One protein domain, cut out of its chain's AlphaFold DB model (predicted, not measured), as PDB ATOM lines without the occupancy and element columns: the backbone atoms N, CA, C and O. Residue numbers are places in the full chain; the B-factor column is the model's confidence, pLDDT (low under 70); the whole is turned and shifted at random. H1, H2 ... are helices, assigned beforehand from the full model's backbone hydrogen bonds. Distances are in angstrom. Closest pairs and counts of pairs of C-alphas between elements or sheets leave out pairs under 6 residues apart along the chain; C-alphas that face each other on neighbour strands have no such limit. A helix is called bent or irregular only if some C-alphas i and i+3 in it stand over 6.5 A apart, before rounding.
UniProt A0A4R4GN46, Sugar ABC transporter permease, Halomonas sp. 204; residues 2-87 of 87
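This is residues 2 to 87 of the 87 residues of the protein "Sugar ABC transporter permease" of Halomonas sp. 204 (UniProt A0A4R4GN46). One long bent helix, H2, makes the spine of a stretched model; beyond its last residue the chain turns through the short helix H3 and folds back along the bent helix H4, whose last arm, H4b, packs beside the second arm of H2, H2b, running the opposite way. Away from this folded-back end, the tiny helix H1 and the long link of residues 6 to 18 trail off past H2a, and H1 touches no other helix. The printed part has 86 residues with four named helices, H1, H2, H3 and H4 in chain order, and no named strand; the class is all helix. The whole is extended, with a radius of gyration of the C-alphas of 20.7 A, and elongated, spanning 59 by 31 by 19 A.

H2, residues 19 to 47, was assigned as one helix by its hydrogen bonds but is bent: C-alphas 33 and 36 are 7.1 A apart, and its arms H2a, residues 19 to 33, and H2b, residues 36 to 47, stand at a steep tilt of 45 degrees. H4, residues 64 to 85, was likewise assigned as one helix but is bent, with C-alphas 75 and 78 6.9 A apart; its arms H4a, residues 64 to 75, and H4b, residues 78 to 85, stand at a steep tilt of 67 degrees. H2b and H4b touch, opposite ways at a shallow tilt of 17 degrees; their closest C-alphas, those of Ser 38 and Leu 83, are 6.6 A apart. H2b and H4a are close but not clearly touching, about perpendicular at 79 degrees, with the closest C-alphas, those of Met 46 and Ser 72, 7.8 A apart. H3, residues 52 to 59, forms a helical hairpin with H4a, opposite ways at a shallow tilt of 24 degrees. They touch through residues 67 to 71 of H4a alone, and their closest C-alphas, those of Ala 57 and Lys 67, are 7.0 A apart. H2a touches no helix. H1, residues 2 to 5, is apart from H2a. Every O i to N i+4 pair is within hydrogen-bond range in H2a, H2b, H3 and H4b, against 6 of 8 in H4a; H1 is too short for such a pair.

H2a begins at C-alpha 19, (152.687, 95.842, 84.234), and is 21.2 A long; H2b is 16.4 A long and ends at C-alpha 47, (145.867, 115.174, 120.525). H4a is 15.3 A long, H4b 10.8 A, H3 10.6 A and H1 5.0 A. H4b ends at C-alpha 85, (146.985, 94.961, 111.817).

The two C-alphas farthest apart, those of Glu 11 and Met 59, are 59.4 A apart. Residues 5 to 10 and residues 27 to 33, the latter in H2a, stand free. The link from H1 to H2 is long, with 13 residues; those from H2 to H3 and from H3 to H4 are tight. The printed part has no cut, and no printed residue is under 70 in pLDDT; the mean of the printed part is 89.0.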
ATOM      1  N   LEU A   2     144.874 115.280  76.896       73.69
ATOM      2  CA  LEU A   2     145.465 116.479  77.526       73.69
ATOM      3  C   LEU A   2     147.002 116.447  77.638       73.69
ATOM      4  O   LEU A   2     147.652 117.399  77.239       73.69
ATOM      5  N   LEU A   3     147.602 115.337  78.083       75.62
ATOM      6  CA  LEU A   3     149.069 115.218  78.214       75.62
ATOM      7  C   LEU A   3     149.824 115.284  76.872       75.62
ATOM      8  O   LEU A   3     150.947 115.779  76.822       75.62
ATOM      9  N   ILE A   4     149.179 114.836  75.790       78.81
ATOM     10  CA  ILE A   4     149.719 114.915  74.425       78.81
ATOM     11  C   ILE A   4     149.600 116.354  73.909       78.81
ATOM     12  O   ILE A   4     150.547 116.886  73.342       78.81
ATOM     13  N   GLN A   5     148.471 117.025  74.174       77.75
ATOM     14  CA  GLN A   5     148.300 118.452  73.864       77.75
ATOM     15  C   GLN A   5     149.268 119.353  74.643       77.75
ATOM     16  O   GLN A   5     149.683 120.382  74.123       77.75
ATOM     17  N   MET A   6     149.656 118.963  75.860       83.19
ATOM     18  CA  MET A   6     150.655 119.673  76.668       83.19
ATOM     19  C   MET A   6     152.106 119.342  76.270       83.19
ATOM     20  O   MET A   6     153.029 119.858  76.894       83.19
ATOM     21  N   GLY A   7     152.331 118.485  75.262       80.69
ATOM     22  CA  GLY A   7     153.669 118.114  74.779       80.69
ATOM     23  C   GLY A   7     154.488 117.265  75.757       80.69
ATOM     24  O   GLY A   7     155.683 117.076  75.555       80.69
ATOM     25  N   VAL A   8     153.861 116.754  76.820       81.88
ATOM     26  CA  VAL A   8     154.534 115.968  77.862       81.88
ATOM     27  C   VAL A   8     154.800 114.542  77.380       81.88
ATOM     28  O   VAL A   8     155.811 113.949  77.749       81.88
ATOM     29  N   THR A   9     153.923 113.983  76.537       78.62
ATOM     30  CA  THR A   9     154.094 112.641  75.962       78.62
ATOM     31  C   THR A   9     153.660 112.562  74.501       78.62
ATOM     32  O   THR A   9     152.650 113.143  74.111       78.62
ATOM     33  N   ASN A  10     154.393 111.783  73.701       77.31
ATOM     34  CA  ASN A  10     154.086 111.559  72.279       77.31
ATOM     35  C   ASN A  10     152.958 110.533  72.063       77.31
ATOM     36  O   ASN A  10     152.314 110.529  71.018       77.31
ATOM     37  N   GLU A  11     152.694 109.684  73.059       77.81
ATOM     38  CA  GLU A  11     151.672 108.638  73.020       77.81
ATOM     39  C   GLU A  11     150.769 108.698  74.259       77.81
ATOM     40  O   GLU A  11     151.098 109.316  75.280       77.81
ATOM     41  N   ALA A  12     149.595 108.063  74.172       72.00
ATOM     42  CA  ALA A  12     148.688 107.947  75.306       72.00
ATOM     43  C   ALA A  12     149.293 106.999  76.350       72.00
ATOM     44  O   ALA A  12     149.447 105.806  76.094       72.00
ATOM     45  N   ILE A  13     149.618 107.523  77.539       72.31
ATOM     46  CA  ILE A  13     150.102 106.691  78.645       72.31
ATOM     47  C   ILE A  13     149.002 105.699  79.020       72.31
ATOM     48  O   ILE A  13     147.919 106.082  79.470       72.31
ATOM     49  N   ASN A  14     149.296 104.414  78.845       76.25
ATOM     50  CA  ASN A  14     148.406 103.356  79.278       76.25
ATOM     51  C   ASN A  14     148.679 103.024  80.748       76.25
ATOM     52  O   ASN A  14     149.541 102.203  81.065       76.25
ATOM     53  N   PHE A  15     147.918 103.668  81.634       71.69
ATOM     54  CA  PHE A  15     148.076 103.543  83.082       71.69
ATOM     55  C   PHE A  15     147.850 102.129  83.628       71.69
ATOM     56  O   PHE A  15     148.392 101.782  84.672       71.69
ATOM     57  N   PHE A  16     147.097 101.301  82.901       71.88
ATOM     58  CA  PHE A  16     146.691  99.965  83.342       71.88
ATOM     59  C   PHE A  16     147.213  98.835  82.442       71.88
ATOM     60  O   PHE A  16     147.201  97.675  82.839       71.88
ATOM     61  N   GLY A  17     147.683  99.149  81.233       70.81
ATOM     62  CA  GLY A  17     148.121  98.160  80.243       70.81
ATOM     63  C   GLY A  17     149.602  97.793  80.303       70.81
ATOM     64  O   GLY A  17     150.003  96.815  79.678       70.81
ATOM     65  N   GLN A  18     150.423  98.534  81.054       74.38
ATOM     66  CA  GLN A  18     151.830  98.196  81.288       74.38
ATOM     67  C   GLN A  18     152.032  97.739  82.736       74.38
ATOM     68  O   GLN A  18     151.774  98.492  83.672       74.38
ATOM     69  N   ARG A  19     152.531  96.506  82.922       72.00
ATOM     70  CA  ARG A  19     152.687  95.842  84.234       72.00
ATOM     71  C   ARG A  19     153.304  96.708  85.352       72.00
ATOM     72  O   ARG A  19     152.679  96.779  86.407       72.00
ATOM     73  N   PRO A  20     154.470  97.364  85.185       81.19
ATOM     74  CA  PRO A  20     155.057  98.139  86.283       81.19
ATOM     75  C   PRO A  20     154.224  99.377  86.639       81.19
ATOM     76  O   PRO A  20     154.082  99.711  87.812       81.19
ATOM     77  N   LEU A  21     153.627 100.033  85.642       84.56
ATOM     78  CA  LEU A  21     152.878 101.270  85.844       84.56
ATOM     79  C   LEU A  21     151.487 101.003  86.442       84.56
ATOM     80  O   LEU A  21     151.048 101.745  87.316       84.56
ATOM     81  N   ALA A  22     150.861  99.886  86.060       87.50
ATOM     82  CA  ALA A  22     149.611  99.415  86.648       87.50
ATOM     83  C   ALA A  22     149.759  99.109  88.147       87.50
ATOM     84  O   ALA A  22     148.923  99.536  88.940       87.50
ATOM     85  N   LEU A  23     150.838  98.425  88.549       89.56
ATOM     86  CA  LEU A  23     151.097  98.130  89.962       89.56
ATOM     87  C   LEU A  23     151.307  99.409  90.776       89.56
ATOM     88  O   LEU A  23     150.677  99.567  91.816       89.56
ATOM     89  N   ILE A  24     152.114 100.353  90.276       90.94
ATOM     90  CA  ILE A  24     152.331 101.645  90.944       90.94
ATOM     91  C   ILE A  24     151.007 102.400  91.109       90.94
ATOM     92  O   ILE A  24     150.724 102.903  92.193       90.94
ATOM     93  N   MET A  25     150.178 102.453  90.062       90.38
ATOM     94  CA  MET A  25     148.890 103.151  90.109       90.38
ATOM     95  C   MET A  25     147.937 102.535  91.132       90.38
ATOM     96  O   MET A  25     147.340 103.265  91.922       90.38
ATOM     97  N   VAL A  26     147.831 101.204  91.166       91.81
ATOM     98  CA  VAL A  26     146.999 100.498  92.150       91.81
ATOM     99  C   VAL A  26     147.518 100.732  93.570       91.81
ATOM    100  O   VAL A  26     146.729 101.057  94.453       91.81
ATOM    101  N   THR A  27     148.831 100.647  93.799       92.50
ATOM    102  CA  THR A  27     149.426 100.903  95.119       92.50
ATOM    103  C   THR A  27     149.179 102.336  95.589       92.50
ATOM    104  O   THR A  27     148.757 102.536  96.725       92.50
ATOM    105  N   VAL A  28     149.395 103.340  94.733       94.44
ATOM    106  CA  VAL A  28     149.156 104.751  95.084       94.44
ATOM    107  C   VAL A  28     147.681 104.998  95.388       94.44
ATOM    108  O   VAL A  28     147.367 105.673  96.368       94.44
ATOM    109  N   PHE A  29     146.777 104.434  94.582       94.25
ATOM    110  CA  PHE A  29     145.342 104.562  94.813       94.25
ATOM    111  C   PHE A  29     144.928 103.949  96.153       94.25
ATOM    112  O   PHE A  29     144.172 104.564  96.905       94.25
ATOM    113  N   GLU A  30     145.468 102.779  96.487       92.44
ATOM    114  CA  GLU A  30     145.136 102.100  97.736       92.44
ATOM    115  C   GLU A  30     145.709 102.833  98.961       92.44
ATOM    116  O   GLU A  30     145.016 102.982  99.969       92.44
ATOM    117  N   ILE A  31     146.914 103.409  98.853       93.50
ATOM    118  CA  ILE A  31     147.457 104.318  99.877       93.50
ATOM    119  C   ILE A  31     146.525 105.520 100.059       93.50
ATOM    120  O   ILE A  31     146.112 105.806 101.180       93.50
ATOM    121  N   TRP A  32     146.161 106.207  98.973       95.25
ATOM    122  CA  TRP A  32     145.305 107.396  99.033       95.25
ATOM    123  C   TRP A  32     143.931 107.097  99.635       95.25
ATOM    124  O   TRP A  32     143.402 107.899 100.398       95.25
ATOM    125  N   ARG A  33     143.364 105.928  99.336       93.25
ATOM    126  CA  ARG A  33     142.062 105.505  99.849       93.25
ATOM    127  C   ARG A  33     142.058 105.321 101.369       93.25
ATOM    128  O   ARG A  33     141.097 105.731 102.018       93.25
ATOM    129  N   TYR A  34     143.091 104.703 101.944       90.88
ATOM    130  CA  TYR A  34     143.136 104.440 103.392       90.88
ATOM    131  C   TYR A  34     143.782 105.560 104.205       90.88
ATOM    132  O   TYR A  34     143.493 105.691 105.397       90.88
ATOM    133  N   PHE A  35     144.631 106.375 103.578       94.00
ATOM    134  CA  PHE A  35     145.397 107.411 104.262       94.00
ATOM    135  C   PHE A  35     144.533 108.382 105.089       94.00
ATOM    136  O   PHE A  35     144.877 108.582 106.253       94.00
ATOM    137  N   PRO A  36     143.400 108.931 104.597       95.25
ATOM    138  CA  PRO A  36     142.602 109.888 105.362       95.25
ATOM    139  C   PRO A  36     142.090 109.321 106.688       95.25
ATOM    140  O   PRO A  36     142.176 109.984 107.720       95.25
ATOM    141  N   LEU A  37     141.600 108.078 106.683       93.50
ATOM    142  CA  LEU A  37     141.085 107.435 107.889       93.50
ATOM    143  C   LEU A  37     142.217 107.129 108.877       93.50
ATOM    144  O   LEU A  37     142.107 107.457 110.056       93.50
ATOM    145  N   SER A  38     143.316 106.537 108.401       93.94
ATOM    146  CA  SER A  38     144.493 106.261 109.233       93.94
ATOM    147  C   SER A  38     145.063 107.542 109.848       93.94
ATOM    148  O   SER A  38     145.397 107.566 111.030       93.94
ATOM    149  N   PHE A  39     145.113 108.626 109.072       94.44
ATOM    150  CA  PHE A  39     145.569 109.931 109.536       94.44
ATOM    151  C   PHE A  39     144.680 110.495 110.648       94.44
ATOM    152  O   PHE A  39     145.208 110.996 111.636       94.44
ATOM    153  N   LEU A  40     143.352 110.361 110.548       95.38
ATOM    154  CA  LEU A  40     142.433 110.786 111.613       95.38
ATOM    155  C   LEU A  40     142.700 110.056 112.935       95.38
ATOM    156  O   LEU A  40     142.724 110.694 113.986       95.38
ATOM    157  N   PHE A  41     142.946 108.744 112.898       94.25
ATOM    158  CA  PHE A  41     143.287 107.977 114.100       94.25
ATOM    159  C   PHE A  41     144.628 108.400 114.706       94.25
ATOM    160  O   PHE A  41     144.734 108.554 115.925       94.25
ATOM    161  N   ILE A  42     145.642 108.616 113.866       94.06
ATOM    162  CA  ILE A  42     146.950 109.112 114.309       94.06
ATOM    163  C   ILE A  42     146.794 110.498 114.945       94.06
ATOM    164  O   ILE A  42     147.295 110.717 116.045       94.06
ATOM    165  N   LEU A  43     146.046 111.404 114.310       94.75
ATOM    166  CA  LEU A  43     145.804 112.755 114.812       94.75
ATOM    167  C   LEU A  43     145.057 112.741 116.150       94.75
ATOM    168  O   LEU A  43     145.472 113.423 117.085       94.75
ATOM    169  N   ALA A  44     144.003 111.931 116.272       94.50
ATOM    170  CA  ALA A  44     143.264 111.770 117.521       94.50
ATOM    171  C   ALA A  44     144.176 111.267 118.649       94.50
ATOM    172  O   ALA A  44     144.131 111.775 119.769       94.50
ATOM    173  N   ARG A  45     145.064 110.306 118.351       94.12
ATOM    174  CA  ARG A  45     146.045 109.839 119.332       94.12
ATOM    175  C   ARG A  45     147.039 110.937 119.694       94.12
ATOM    176  O   ARG A  45     147.290 111.111 120.880       94.12
ATOM    177  N   MET A  46     147.567 111.686 118.727       92.25
ATOM    178  CA  MET A  46     148.490 112.796 118.989       92.25
ATOM    179  C   MET A  46     147.867 113.865 119.894       92.25
ATOM    180  O   MET A  46     148.534 114.332 120.807       92.25
ATOM    181  N   GLN A  47     146.590 114.203 119.691       92.38
ATOM    182  CA  GLN A  47     145.867 115.174 120.525       92.38
ATOM    183  C   GLN A  47     145.650 114.699 121.969       92.38
ATOM    184  O   GLN A  47     145.470 115.521 122.858       92.38
ATOM    185  N   SER A  48     145.659 113.386 122.211       89.88
ATOM    186  CA  SER A  48     145.539 112.811 123.559       89.88
ATOM    187  C   SER A  48     146.865 112.718 124.323       89.88
ATOM    188  O   SER A  48     146.869 112.260 125.464       89.88
ATOM    189  N   ILE A  49     147.996 113.048 123.687       88.81
ATOM    190  CA  ILE A  49     149.303 113.025 124.346       88.81
ATOM    191  C   ILE A  49     149.432 114.279 125.209       88.81
ATOM    192  O   ILE A  49     149.182 115.385 124.737       88.81
ATOM    193  N   ASP A  50     149.849 114.081 126.455       88.31
ATOM    194  CA  ASP A  50     150.092 115.154 127.411       88.31
ATOM    195  C   ASP A  50     151.241 116.074 126.954       88.31
ATOM    196  O   ASP A  50     152.294 115.607 126.503       88.31
ATOM    197  N   THR A  51     151.033 117.384 127.064       89.06
ATOM    198  CA  THR A  51     152.021 118.409 126.720       89.06
ATOM    199  C   THR A  51     153.147 118.496 127.741       89.06
ATOM    200  O   THR A  51     154.265 118.840 127.356       89.06
ATOM    201  N   ASP A  52     152.909 118.089 128.991       92.62
ATOM    202  CA  ASP A  52     153.880 118.183 130.088       92.62
ATOM    203  C   ASP A  52     155.185 117.429 129.771       92.62
ATOM    204  O   ASP A  52     156.286 117.890 130.077       92.62
ATOM    205  N   MET A  53     155.087 116.286 129.081       90.44
ATOM    206  CA  MET A  53     156.267 115.529 128.649       90.44
ATOM    207  C   MET A  53     157.107 116.280 127.610       90.44
ATOM    208  O   MET A  53     158.333 116.155 127.610       90.44
ATOM    209  N   TYR A  54     156.472 117.043 126.717       92.31
ATOM    210  CA  TYR A  54     157.191 117.838 125.722       92.31
ATOM    211  C   TYR A  54     157.854 119.058 126.357       92.31
ATOM    212  O   TYR A  54     158.992 119.357 126.005       92.31
ATOM    213  N   GLU A  55     157.192 119.705 127.317       91.88
ATOM    214  CA  GLU A  55     157.761 120.823 128.075       91.88
ATOM    215  C   GLU A  55     158.967 120.384 128.914       91.88
ATOM    216  O   GLU A  55     159.998 121.055 128.913       91.88
ATOM    217  N   ALA A  56     158.891 119.214 129.557       93.56
ATOM    218  CA  ALA A  56     160.032 118.622 130.253       93.56
ATOM    219  C   ALA A  56     161.202 118.340 129.293       93.56
ATOM    220  O   ALA A  56     162.340 118.704 129.579       93.56
ATOM    221  N   ALA A  57     160.920 117.772 128.114       93.38
ATOM    222  CA  ALA A  57     161.943 117.541 127.097       93.38
ATOM    223  C   ALA A  57     162.566 118.853 126.579       93.38
ATOM    224  O   ALA A  57     163.752 118.883 126.254       93.38
ATOM    225  N   ASP A  58     161.790 119.937 126.510       94.38
ATOM    226  CA  ASP A  58     162.292 121.269 126.171       94.38
ATOM    227  C   ASP A  58     163.194 121.850 127.267       94.38
ATOM    228  O   ASP A  58     164.238 122.425 126.949       94.38
ATOM    229  N   MET A  59     162.863 121.640 128.546       95.00
ATOM    230  CA  MET A  59     163.742 122.010 129.663       95.00
ATOM    231  C   MET A  59     165.060 121.225 129.659       95.00
ATOM    232  O   MET A  59     166.108 121.794 129.962       95.00
ATOM    233  N   ASP A  60     165.027 119.958 129.240       95.00
ATOM    234  CA  ASP A  60     166.217 119.113 129.070       95.00
ATOM    235  C   ASP A  60     167.033 119.452 127.802       95.00
ATOM    236  O   ASP A  60     168.083 118.855 127.546       95.00
ATOM    237  N   GLY A  61     166.582 120.416 126.990       94.88
ATOM    238  CA  GLY A  61     167.270 120.846 125.771       94.88
ATOM    239  C   GLY A  61     167.157 119.856 124.607       94.88
ATOM    240  O   GLY A  61     168.015 119.845 123.719       94.88
ATOM    241  N   ALA A  62     166.121 119.011 124.587       95.81
ATOM    242  CA  ALA A  62     165.919 118.029 123.530       95.81
ATOM    243  C   ALA A  62     165.565 118.692 122.187       95.81
ATOM    244  O   ALA A  62     164.604 119.451 122.048       95.81
ATOM    245  N   SER A  63     166.306 118.331 121.141       95.25
ATOM    246  CA  SER A  63     166.024 118.775 119.774       95.25
ATOM    247  C   SER A  63     164.682 118.226 119.252       95.25
ATOM    248  O   SER A  63     164.235 117.154 119.674       95.25
ATOM    249  N   PRO A  64     164.043 118.879 118.262       93.31
ATOM    250  CA  PRO A  64     162.780 118.404 117.686       93.31
ATOM    251  C   PRO A  64     162.833 116.965 117.152       93.31
ATOM    252  O   PRO A  64     161.878 116.209 117.321       93.31
ATOM    253  N   PHE A  65     163.958 116.553 116.560       96.25
ATOM    254  CA  PHE A  65     164.146 115.176 116.098       96.25
ATOM    255  C   PHE A  65     164.214 114.182 117.259       96.25
ATOM    256  O   PHE A  65     163.641 113.099 117.161       96.25
ATOM    257  N   GLN A  66     164.860 114.543 118.372       95.06
ATOM    258  CA  GLN A  66     164.868 113.706 119.574       95.06
ATOM    259  C   GLN A  66     163.457 113.578 120.155       95.06
ATOM    260  O   GLN A  66     163.013 112.464 120.417       95.06
ATOM    261  N   LYS A  67     162.711 114.682 120.267       94.38
ATOM    262  CA  LYS A  67     161.312 114.647 120.727       94.38
ATOM    263  C   LYS A  67     160.435 113.774 119.822       94.38
ATOM    264  O   LYS A  67     159.637 112.988 120.320       94.38
ATOM    265  N   PHE A  68     160.632 113.823 118.505       93.31
ATOM    266  CA  PHE A  68     159.913 112.944 117.583       93.31
ATOM    267  C   PHE A  68     160.240 111.459 117.806       93.31
ATOM    268  O   PHE A  68     159.329 110.657 117.989       93.31
ATOM    269  N   TRP A  69     161.521 111.081 117.810       95.25
ATOM    270  CA  TRP A  69     161.928 109.671 117.874       95.25
ATOM    271  C   TRP A  69     161.765 109.036 119.257       95.25
ATOM    272  O   TRP A  69     161.465 107.847 119.333       95.25
ATOM    273  N   TYR A  70     161.958 109.800 120.335       93.69
ATOM    274  CA  TYR A  70     161.949 109.284 121.709       93.69
ATOM    275  C   TYR A  70     160.646 109.558 122.470       93.69
ATOM    276  O   TYR A  70     160.357 108.847 123.428       93.69
ATOM    277  N   LEU A  71     159.847 110.543 122.047       92.75
ATOM    278  CA  LEU A  71     158.569 110.880 122.680       92.75
ATOM    279  C   LEU A  71     157.394 110.538 121.761       92.75
ATOM    280  O   LEU A  71     156.611 109.638 122.059       92.75
ATOM    281  N   SER A  72     157.288 111.212 120.614       92.69
ATOM    282  CA  SER A  72     156.106 111.115 119.752       92.69
ATOM    283  C   SER A  72     155.941 109.726 119.140       92.69
ATOM    284  O   SER A  72     154.871 109.127 119.241       92.69
ATOM    285  N   LEU A  73     156.992 109.188 118.516       93.62
ATOM    286  CA  LEU A  73     156.933 107.912 117.811       93.62
ATOM    287  C   LEU A  73     156.588 106.755 118.769       93.62
ATOM    288  O   LEU A  73     155.609 106.067 118.478       93.62
ATOM    289  N   PRO A  74     157.257 106.566 119.929       93.81
ATOM    290  CA  PRO A  74     156.927 105.493 120.870       93.81
ATOM    291  C   PRO A  74     155.487 105.567 121.393       93.81
ATOM    292  O   PRO A  74     154.821 104.540 121.506       93.81
ATOM    293  N   MET A  75     154.966 106.773 121.641       92.19
ATOM    294  CA  MET A  75     153.578 106.971 122.085       92.19
ATOM    295  C   MET A  75     152.537 106.681 120.995       92.19
ATOM    296  O   MET A  75     151.378 106.378 121.310       92.19
ATOM    297  N   LEU A  76     152.943 106.768 119.725       94.75
ATOM    298  CA  LEU A  76     152.124 106.447 118.559       94.75
ATOM    299  C   LEU A  76     152.241 104.983 118.121       94.75
ATOM    300  O   LEU A  76     151.333 104.509 117.441       94.75
ATOM    301  N   VAL A  77     153.279 104.236 118.525       94.50
ATOM    302  CA  VAL A  77     153.464 102.826 118.117       94.50
ATOM    303  C   VAL A  77     152.197 102.003 118.348       94.50
ATOM    304  O   VAL A  77     151.792 101.281 117.449       94.50
ATOM    305  N   GLY A  78     151.509 102.168 119.483       93.75
ATOM    306  CA  GLY A  78     150.272 101.432 119.765       93.75
ATOM    307  C   GLY A  78     149.174 101.639 118.711       93.75
ATOM    308  O   GLY A  78     148.618 100.664 118.205       93.75
ATOM    309  N   ILE A  79     148.889 102.890 118.324       93.69
ATOM    310  CA  ILE A  79     147.874 103.167 117.293       93.69
ATOM    311  C   ILE A  79     148.365 102.753 115.902       93.69
ATOM    312  O   ILE A  79     147.587 102.218 115.116       93.69
ATOM    313  N   LEU A  80     149.657 102.926 115.614       94.12
ATOM    314  CA  LEU A  80     150.263 102.497 114.355       94.12
ATOM    315  C   LEU A  80     150.190 100.973 114.192       94.12
ATOM    316  O   LEU A  80     149.855 100.500 113.112       94.12
ATOM    317  N   SER A  81     150.424 100.206 115.259       94.75
ATOM    318  CA  SER A  81     150.279  98.749 115.263       94.75
ATOM    319  C   SER A  81     148.838  98.318 115.011       94.75
ATOM    320  O   SER A  81     148.612  97.413 114.212       94.75
ATOM    321  N   VAL A  82     147.853  98.976 115.634       93.81
ATOM    322  CA  VAL A  82     146.431  98.692 115.379       93.81
ATOM    323  C   VAL A  82     146.078  98.976 113.920       93.81
ATOM    324  O   VAL A  82     145.468  98.131 113.271       93.81
ATOM    325  N   LEU A  83     146.491 100.127 113.383       92.94
ATOM    326  CA  LEU A  83     146.243 100.489 111.985       92.94
ATOM    327  C   LEU A  83     146.922  99.529 111.002       92.94
ATOM    328  O   LEU A  83     146.329  99.218 109.975       92.94
ATOM    329  N   PHE A  84     148.125  99.053 111.325       90.44
ATOM    330  CA  PHE A  84     148.854  98.080 110.513       90.44
ATOM    331  C   PHE A  84     148.232  96.679 110.561       90.44
ATOM    332  O   PHE A  84     148.270  95.976 109.567       90.44
ATOM    333  N   LEU A  85     147.652  96.264 111.693       93.00
ATOM    334  CA  LEU A  85     146.985  94.961 111.817       93.00
ATOM    335  C   LEU A  85     145.589  94.933 111.180       93.00
ATOM    336  O   LEU A  85     145.148  93.885 110.719       93.00
ATOM    337  N   LEU A  86     144.858  96.052 111.209       86.62
ATOM    338  CA  LEU A  86     143.483  96.125 110.695       86.62
ATOM    339  C   LEU A  86     143.398  96.236 109.162       86.62
ATOM    340  O   LEU A  86     142.288  96.192 108.614       86.62
ATOM    341  N   ARG A  87     144.521  96.485 108.491       71.88
ATOM    342  CA  ARG A  87     144.646  96.734 107.052       71.88
ATOM    343  C   ARG A  87     145.513  95.655 106.424       71.88
ATOM    344  O   ARG A  87     145.168  95.264 105.291       71.88
TER     345      ARG A  87